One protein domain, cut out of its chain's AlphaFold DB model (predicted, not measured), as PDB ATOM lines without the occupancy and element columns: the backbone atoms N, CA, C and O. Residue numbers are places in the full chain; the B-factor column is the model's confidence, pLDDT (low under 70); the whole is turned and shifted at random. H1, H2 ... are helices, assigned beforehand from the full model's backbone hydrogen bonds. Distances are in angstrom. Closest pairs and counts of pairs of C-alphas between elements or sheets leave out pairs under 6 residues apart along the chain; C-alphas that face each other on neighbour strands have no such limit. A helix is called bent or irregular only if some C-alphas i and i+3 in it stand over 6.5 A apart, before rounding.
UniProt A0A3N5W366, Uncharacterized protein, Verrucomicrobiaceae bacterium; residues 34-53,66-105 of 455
ATOM      1  N   GLU A  34     -35.503  57.502 -25.116       89.62
ATOM      2  CA  GLU A  34     -34.228  58.096 -25.513       89.62
ATOM      3  C   GLU A  34     -33.052  57.464 -24.755       89.62
ATOM      4  O   GLU A  34     -32.023  57.137 -25.358       89.62
ATOM      5  N   ALA A  35     -33.236  57.172 -23.464       90.38
ATOM      6  CA  ALA A  35     -32.279  56.402 -22.675       90.38
ATOM      7  C   ALA A  35     -32.089  54.980 -23.241       90.38
ATOM      8  O   ALA A  35     -30.956  54.505 -23.369       90.38
ATOM      9  N   ALA A  36     -33.172  54.316 -23.658       91.44
ATOM     10  CA  ALA A  36     -33.106  53.000 -24.295       91.44
ATOM     11  C   ALA A  36     -32.394  53.042 -25.660       91.44
ATOM     12  O   ALA A  36     -31.571  52.172 -25.957       91.44
ATOM     13  N   ARG A  37     -32.646  54.070 -26.483       92.62
ATOM     14  CA  ARG A  37     -31.933  54.284 -27.757       92.62
ATOM     15  C   ARG A  37     -30.443  54.525 -27.536       92.62
ATOM     16  O   ARG A  37     -29.630  54.015 -28.306       92.62
ATOM     17  N   ARG A  38     -30.072  55.264 -26.487       91.38
ATOM     18  CA  ARG A  38     -28.671  55.493 -26.119       91.38
ATOM     19  C   ARG A  38     -27.973  54.194 -25.712       91.38
ATOM     20  O   ARG A  38     -26.931  53.888 -26.283       91.38
ATOM     21  N   LYS A  39     -28.593  53.378 -24.854       93.12
ATOM     22  CA  LYS A  39     -28.064  52.049 -24.491       93.12
ATOM     23  C   LYS A  39     -27.877  51.142 -25.712       93.12
ATOM     24  O   LYS A  39     -26.867  50.457 -25.816       93.12
ATOM     25  N   ARG A  40     -28.813  51.161 -26.672       94.69
ATOM     26  CA  ARG A  40     -28.667  50.406 -27.932       94.69
ATOM     27  C   ARG A  40     -27.506  50.916 -28.788       94.69
ATOM     28  O   ARG A  40     -26.792  50.110 -29.368       94.69
ATOM     29  N   ARG A  41     -27.280  52.233 -28.852       93.44
ATOM     30  CA  ARG A  41     -26.116  52.812 -29.553       93.44
ATOM     31  C   ARG A  41     -24.793  52.373 -28.939       93.44
ATOM     32  O   ARG A  41     -23.884  52.040 -29.689       93.44
ATOM     33  N   GLU A  42     -24.706  52.400 -27.613       93.25
ATOM     34  CA  GLU A  42     -23.513  51.990 -26.864       93.25
ATOM     35  C   GLU A  42     -23.234  50.497 -27.085       93.25
ATOM     36  O   GLU A  42     -22.136  50.139 -27.494       93.25
ATOM     37  N   ALA A  43     -24.256  49.646 -26.976       92.38
ATOM     38  CA  ALA A  43     -24.113  48.214 -27.227       92.38
ATOM     39  C   ALA A  43     -23.785  47.873 -28.697       92.38
ATOM     40  O   ALA A  43     -23.052  46.926 -28.952       92.38
ATOM     41  N   LEU A  44     -24.283  48.635 -29.682       92.19
ATOM     42  CA  LEU A  44     -23.847  48.469 -31.078       92.19
ATOM     43  C   LEU A  44     -22.376  48.844 -31.270       92.19
ATOM     44  O   LEU A  44     -21.702  48.197 -32.062       92.19
ATOM     45  N   ALA A  45     -21.895  49.882 -30.582       91.50
ATOM     46  CA  ALA A  45     -20.496  50.289 -30.655       91.50
ATOM     47  C   ALA A  45     -19.569  49.253 -30.000       91.50
ATOM     48  O   ALA A  45     -18.498  48.986 -30.529       91.50
ATOM     49  N   GLU A  46     -20.005  48.639 -28.898       91.75
ATOM     50  CA  GLU A  46     -19.300  47.531 -28.247       91.75
ATOM     51  C   GLU A  46     -19.177  46.329 -29.195       91.75
ATOM     52  O   GLU A  46     -18.061  45.901 -29.482       91.75
ATOM     53  N   ILE A  47     -20.287  45.882 -29.798       88.31
ATOM     54  CA  ILE A  47     -20.275  44.801 -30.796       88.31
ATOM     55  C   ILE A  47     -19.372  45.175 -31.983       88.31
ATOM     56  O   ILE A  47     -18.503  44.401 -32.365       88.31
ATOM     57  N   GLU A  48     -19.521  46.371 -32.560       89.88
ATOM     58  CA  GLU A  48     -18.666  46.834 -33.666       89.88
ATOM     59  C   GLU A  48     -17.174  46.778 -33.279       89.88
ATOM     60  O   GLU A  48     -16.363  46.291 -34.065       89.88
ATOM     61  N   SER A  49     -16.831  47.164 -32.045       86.19
ATOM     62  CA  SER A  49     -15.460  47.123 -31.533       86.19
ATOM     63  C   SER A  49     -14.923  45.707 -31.300       86.19
ATOM     64  O   SER A  49     -13.753  45.465 -31.583       86.19
ATOM     65  N   GLU A  50     -15.743  44.744 -30.869       87.44
ATOM     66  CA  GLU A  50     -15.342  43.330 -30.755       87.44
ATOM     67  C   GLU A  50     -14.962  42.755 -32.129       87.44
ATOM     68  O   GLU A  50     -13.956  42.053 -32.276       87.44
ATOM     69  N   TYR A  51     -15.718  43.128 -33.167       83.62
ATOM     70  CA  TYR A  51     -15.465  42.731 -34.557       83.62
ATOM     71  C   TYR A  51     -14.368  43.563 -35.260       83.62
ATOM     72  O   TYR A  51     -13.934  43.203 -36.363       83.62
ATOM     73  N   GLU A  52     -13.902  44.660 -34.655       81.19
ATOM     74  CA  GLU A  52     -12.736  45.439 -35.105       81.19
ATOM     75  C   GLU A  52     -11.437  45.047 -34.385       81.19
ATOM     76  O   GLU A  52     -10.387  45.002 -35.021       81.19
ATOM     77  N   SER A  53     -11.502  44.749 -33.085       70.69
ATOM     78  CA  SER A  53     -10.335  44.583 -32.203       70.69
ATOM     79  C   SER A  53      -9.971  43.133 -31.881       70.69
ATOM     80  O   SER A  53      -8.906  42.890 -31.310       70.69
ATOM     81  N   GLU A  66     -14.269  32.766 -42.411       59.38
ATOM     82  CA  GLU A  66     -14.421  33.477 -41.121       59.38
ATOM     83  C   GLU A  66     -14.091  34.979 -41.214       59.38
ATOM     84  O   GLU A  66     -14.765  35.819 -40.612       59.38
ATOM     85  N   TYR A  67     -13.117  35.337 -42.057       61.88
ATOM     86  CA  TYR A  67     -12.796  36.733 -42.386       61.88
ATOM     87  C   TYR A  67     -13.963  37.437 -43.106       61.88
ATOM     88  O   TYR A  67     -14.244  38.618 -42.873       61.88
ATOM     89  N   ASP A  68     -14.691  36.682 -43.930       76.44
ATOM     90  CA  ASP A  68     -15.852  37.169 -44.673       76.44
ATOM     91  C   ASP A  68     -17.036  37.461 -43.729       76.44
ATOM     92  O   ASP A  68     -17.710  38.485 -43.844       76.44
ATOM     93  N   ARG A  69     -17.223  36.639 -42.684       81.06
ATOM     94  CA  ARG A  69     -18.290  36.834 -41.683       81.06
ATOM     95  C   ARG A  69     -18.109  38.086 -40.838       81.06
ATOM     96  O   ARG A  69     -19.065  38.839 -40.672       81.06
ATOM     97  N   ARG A  70     -16.902  38.352 -40.325       84.25
ATOM     98  CA  ARG A  70     -16.651  39.561 -39.514       84.25
ATOM     99  C   ARG A  70     -16.866  40.836 -40.327       84.25
ATOM    100  O   ARG A  70     -17.464  41.796 -39.838       84.25
ATOM    101  N   THR A  71     -16.428  40.822 -41.585       85.75
ATOM    102  CA  THR A  71     -16.641  41.931 -42.521       85.75
ATOM    103  C   THR A  71     -18.131  42.114 -42.819       85.75
ATOM    104  O   THR A  71     -18.633  43.235 -42.746       85.75
ATOM    105  N   ALA A  72     -18.870  41.021 -43.037       86.62
ATOM    106  CA  ALA A  72     -20.315  41.056 -43.247       86.62
ATOM    107  C   ALA A  72     -21.084  41.613 -42.036       86.62
ATOM    108  O   ALA A  72     -21.999  42.417 -42.219       86.62
ATOM    109  N   VAL A  73     -20.698  41.249 -40.804       90.12
ATOM    110  CA  VAL A  73     -21.290  41.800 -39.568       90.12
ATOM    111  C   VAL A  73     -21.066  43.302 -39.468       90.12
ATOM    112  O   VAL A  73     -22.017  44.055 -39.245       90.12
ATOM    113  N   ARG A  74     -19.837  43.763 -39.710       90.56
ATOM    114  CA  ARG A  74     -19.497  45.189 -39.681       90.56
ATOM    115  C   ARG A  74     -20.273  45.984 -40.727       90.56
ATOM    116  O   ARG A  74     -20.886  47.005 -40.414       90.56
ATOM    117  N   ASP A  75     -20.293  45.496 -41.963       89.38
ATOM    118  CA  ASP A  75     -21.025  46.135 -43.054       89.38
ATOM    119  C   ASP A  75     -22.530  46.165 -42.782       89.38
ATOM    120  O   ASP A  75     -23.199  47.149 -43.111       89.38
ATOM    121  N   TYR A  76     -23.066  45.123 -42.144       92.62
ATOM    122  CA  TYR A  76     -24.462  45.070 -41.740       92.62
ATOM    123  C   TYR A  76     -24.796  46.111 -40.667       92.62
ATOM    124  O   TYR A  76     -25.767  46.853 -40.838       92.62
ATOM    125  N   ILE A  77     -23.985  46.215 -39.604       93.75
ATOM    126  CA  ILE A  77     -24.147  47.237 -38.554       93.75
ATOM    127  C   ILE A  77     -24.098  48.628 -39.182       93.75
ATOM    128  O   ILE A  77     -24.971  49.453 -38.918       93.75
ATOM    129  N   ARG A  78     -23.121  48.882 -40.060       91.75
ATOM    130  CA  ARG A  78     -22.941  50.189 -40.701       91.75
ATOM    131  C   ARG A  78     -24.127  50.569 -41.591       91.75
ATOM    132  O   ARG A  78     -24.553  51.721 -41.559       91.75
ATOM    133  N   LYS A  79     -24.680  49.614 -42.349       94.50
ATOM    134  CA  LYS A  79     -25.835  49.838 -43.239       94.50
ATOM    135  C   LYS A  79     -27.161  49.981 -42.484       94.50
ATOM    136  O   LYS A  79     -27.973  50.808 -42.876       94.50
ATOM    137  N   ASN A  80     -27.366  49.228 -41.400       94.50
ATOM    138  CA  ASN A  80     -28.663  49.131 -40.704       94.50
ATOM    139  C   ASN A  80     -28.661  49.782 -39.310       94.50
ATOM    140  O   ASN A  80     -29.545  49.524 -38.492       94.50
ATOM    141  N   ARG A  81     -27.674  50.637 -39.010       93.88
ATOM    142  CA  ARG A  81     -27.484  51.236 -37.678       93.88
ATOM    143  C   ARG A  81     -28.734  51.945 -37.160       93.88
ATOM    144  O   ARG A  81     -29.085  51.799 -35.995       93.88
ATOM    145  N   SER A  82     -29.400  52.726 -38.009       92.62
ATOM    146  CA  SER A  82     -30.618  53.461 -37.647       92.62
ATOM    147  C   SER A  82     -31.767  52.527 -37.269       92.62
ATOM    148  O   SER A  82     -32.424  52.775 -36.259       92.62
ATOM    149  N   GLU A  83     -31.969  51.448 -38.028       93.19
ATOM    150  CA  GLU A  83     -33.018  50.446 -37.797       93.19
ATOM    151  C   GLU A  83     -32.756  49.616 -36.540       93.19
ATOM    152  O   GLU A  83     -33.658  49.414 -35.732       93.19
ATOM    153  N   LEU A  84     -31.502  49.219 -36.309       93.75
ATOM    154  CA  LEU A  84     -31.104  48.537 -35.077       93.75
ATOM    155  C   LEU A  84     -31.297  49.435 -33.841       93.75
ATOM    156  O   LEU A  84     -31.608  48.958 -32.756       93.75
ATOM    157  N   ILE A  85     -31.156  50.757 -33.968       93.88
ATOM    158  CA  ILE A  85     -31.401  51.679 -32.846       93.88
ATOM    159  C   ILE A  85     -32.902  51.915 -32.628       93.88
ATOM    160  O   ILE A  85     -33.341  52.042 -31.477       93.88
ATOM    161  N   SER A  86     -33.691  52.009 -33.698       92.62
ATOM    162  CA  SER A  86     -35.122  52.308 -33.609       92.62
ATOM    163  C   SER A  86     -35.966  51.081 -33.261       92.62
ATOM    164  O   SER A  86     -36.945  51.227 -32.533       92.62
ATOM    165  N   ASN A  87     -35.572  49.880 -33.696       95.12
ATOM    166  CA  ASN A  87     -36.335  48.651 -33.509       95.12
ATOM    167  C   ASN A  87     -35.717  47.741 -32.417       95.12
ATOM    168  O   ASN A  87     -34.723  47.052 -32.668       95.12
ATOM    169  N   PRO A  88     -36.308  47.677 -31.207       90.62
ATOM    170  CA  PRO A  88     -35.765  46.885 -30.103       90.62
ATOM    171  C   PRO A  88     -35.781  45.372 -30.361       90.62
ATOM    172  O   PRO A  88     -34.899  44.669 -29.868       90.62
ATOM    173  N   GLN A  89     -36.744  44.867 -31.138       93.31
ATOM    174  CA  GLN A  89     -36.832  43.441 -31.475       93.31
ATOM    175  C   GLN A  89     -35.691  43.041 -32.410       93.31
ATOM    176  O   GLN A  89     -34.982  42.067 -32.161       93.31
ATOM    177  N   MET A  90     -35.454  43.858 -33.439       92.19
ATOM    178  CA  MET A  90     -34.363  43.656 -34.390       92.19
ATOM    179  C   MET A  90     -33.000  43.695 -33.696       92.19
ATOM    180  O   MET A  90     -32.168  42.820 -33.914       92.19
ATOM    181  N   PHE A  91     -32.800  44.668 -32.803       94.75
ATOM    182  CA  PHE A  91     -31.582  44.769 -32.006       94.75
ATOM    183  C   PHE A  91     -31.354  43.548 -31.116       94.75
ATOM    184  O   PHE A  91     -30.238  43.047 -31.042       94.75
ATOM    185  N   SER A  92     -32.404  43.061 -30.450       91.75
ATOM    186  CA  SER A  92     -32.297  41.913 -29.545       91.75
ATOM    187  C   SER A  92     -31.941  40.633 -30.304       91.75
ATOM    188  O   SER A  92     -31.063  39.890 -29.871       91.75
ATOM    189  N   ALA A  93     -32.559  40.413 -31.470       91.75
ATOM    190  CA  ALA A  93     -32.245  39.286 -32.345       91.75
ATOM    191  C   ALA A  93     -30.815  39.372 -32.907       91.75
ATOM    192  O   ALA A  93     -30.091  38.378 -32.908       91.75
ATOM    193  N   PHE A  94     -30.388  40.569 -33.324       94.62
ATOM    194  CA  PHE A  94     -29.031  40.814 -33.807       94.62
ATOM    195  C   PHE A  94     -27.980  40.597 -32.712       94.62
ATOM    196  O   PHE A  94     -26.988  39.912 -32.941       94.62
ATOM    197  N   LYS A  95     -28.216  41.127 -31.505       93.88
ATOM    198  CA  LYS A  95     -27.308  40.988 -30.358       93.88
ATOM    199  C   LYS A  95     -27.136  39.529 -29.923       93.88
ATOM    200  O   LYS A  95     -26.064  39.170 -29.457       93.88
ATOM    201  N   ALA A  96     -28.177  38.703 -30.051       92.50
ATOM    202  CA  ALA A  96     -28.122  37.304 -29.637       92.50
ATOM    203  C   ALA A  96     -27.188  36.458 -30.515       92.50
ATOM    204  O   ALA A  96     -26.433  35.656 -29.977       92.50
ATOM    205  N   ASN A  97     -27.240  36.621 -31.844       92.31
ATOM    206  CA  ASN A  97     -26.342  35.939 -32.783       92.31
ATOM    207  C   ASN A  97     -26.214  36.734 -34.104       92.31
ATOM    208  O   ASN A  97     -26.973  36.478 -35.050       92.31
ATOM    209  N   PRO A  98     -25.249  37.666 -34.213       90.06
ATOM    210  CA  PRO A  98     -25.133  38.560 -35.368       90.06
ATOM    211  C   PRO A  98     -24.808  37.809 -36.668       90.06
ATOM    212  O   PRO A  98     -25.336  38.155 -37.722       90.06
ATOM    213  N   GLU A  99     -24.020  36.731 -36.607       87.88
ATOM    214  CA  GLU A  99     -23.690  35.919 -37.787       87.88
ATOM    215  C   GLU A  99     -24.922  35.216 -38.364       87.88
ATOM    216  O   GLU A  99     -25.209  35.339 -39.555       87.88
ATOM    217  N   THR A 100     -25.698  34.531 -37.514       87.12
ATOM    218  CA  THR A 100     -26.909  33.826 -37.962       87.12
ATOM    219  C   THR A 100     -28.004  34.787 -38.405       87.12
ATOM    220  O   THR A 100     -28.790  34.463 -39.291       87.12
ATOM    221  N   PHE A 101     -28.048  35.979 -37.804       88.25
ATOM    222  CA  PHE A 101     -29.009  37.015 -38.161       88.25
ATOM    223  C   PHE A 101     -28.791  37.508 -39.599       88.25
ATOM    224  O   PHE A 101     -29.750  37.736 -40.334       88.25
ATOM    225  N   ILE A 102     -27.529  37.613 -40.021       87.44
ATOM    226  CA  ILE A 102     -27.157  38.051 -41.369       87.44
ATOM    227  C   ILE A 102     -27.299  36.909 -42.377       87.44
ATOM    228  O   ILE A 102     -27.849  37.117 -43.459       87.44
ATOM    229  N   SER A 103     -26.858  35.695 -42.030       81.69
ATOM    230  CA  SER A 103     -26.926  34.540 -42.935       81.69
ATOM    231  C   SER A 103     -28.342  33.979 -43.101       81.69
ATOM    232  O   SER A 103     -28.640  33.355 -44.115       81.69
ATOM    233  N   GLY A 104     -29.219  34.178 -42.112       67.81
ATOM    234  CA  GLY A 104     -30.569  33.610 -42.074       67.81
ATOM    235  C   GLY A 104     -31.611  34.339 -42.925       67.81
ATOM    236  O   GLY A 104     -32.701  33.803 -43.117       67.81
ATOM    237  N   GLY A 105     -31.295  35.529 -43.454       49.25
ATOM    238  CA  GLY A 105     -32.251  36.387 -44.154       49.25
ATOM    239  C   GLY A 105     -33.351  36.910 -43.217       49.25
ATOM    240  O   GLY A 105     -33.929  36.181 -42.420       49.25
TER     241      GLY A 105
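This is residues 34 to 53 and 66 to 105 of the 455 residues of an uncharacterized protein of Verrucomicrobiaceae bacterium (UniProt A0A3N5W366). Two long helices, H1 and H2, run side by side in opposite ways, H2 kinked near residue 80. The short helix H3 folds back from the end of H2, and the shorter H4 crosses the earlier part of H2. The printed part has 60 residues with four named helices, in the order H1, H2, H3, H4, and no named strand; its class is all helix. It is compact, with a radius of gyration of the C-alphas of 11.0 A and spans of 35 by 26 by 18 A.

Find C-alpha 66 at (-14.421, 33.477, -41.121); from there H2, residues 66 to 86, runs 29.0 A to C-alpha 86. H2 is irregular: C-alphas 79 and 82 are 8.2 A apart. H1, residues 34 to 53, begins at C-alpha 34, (-34.228, 58.096, -25.513), and is 28.3 A long. H3 holds residues 88 to 96, 12.3 A, and H4 residues 98 to 103, ending at C-alpha 103, (-26.926, 34.540, -42.935).

Start at H2, the hub, which touches the three other helices. H1 touches it at a shallow tilt of 12 degrees, opposite ways; their closest C-alphas, Arg 37 and Ile 85, are 5.7 A apart. H3 and H2 touch only at the corner, where the closest C-alphas, Leu 84 and Phe 91, are 4.9 A apart. H4 touches residues 69 to 76 of H2 alone, about perpendicular at 78 degrees; the closest C-alphas are Val 73 and Pro 98, 6.6 A. H1 and H4 are apart. Every O i to N i+4 pair is within hydrogen-bond range in H1, H3 and H4, and 15 of 17 in H2.

Look at C-alphas 34 and 66 for the farthest pair, 35.2 A. Residues 54 to 65 are not printed, and C-alphas 53 and 66 are 14.8 A apart across the cut. The links H2 to H3 and H3 to H4 are tight. The pLDDT is under 70 at residues 66 to 67 and 104 to 105.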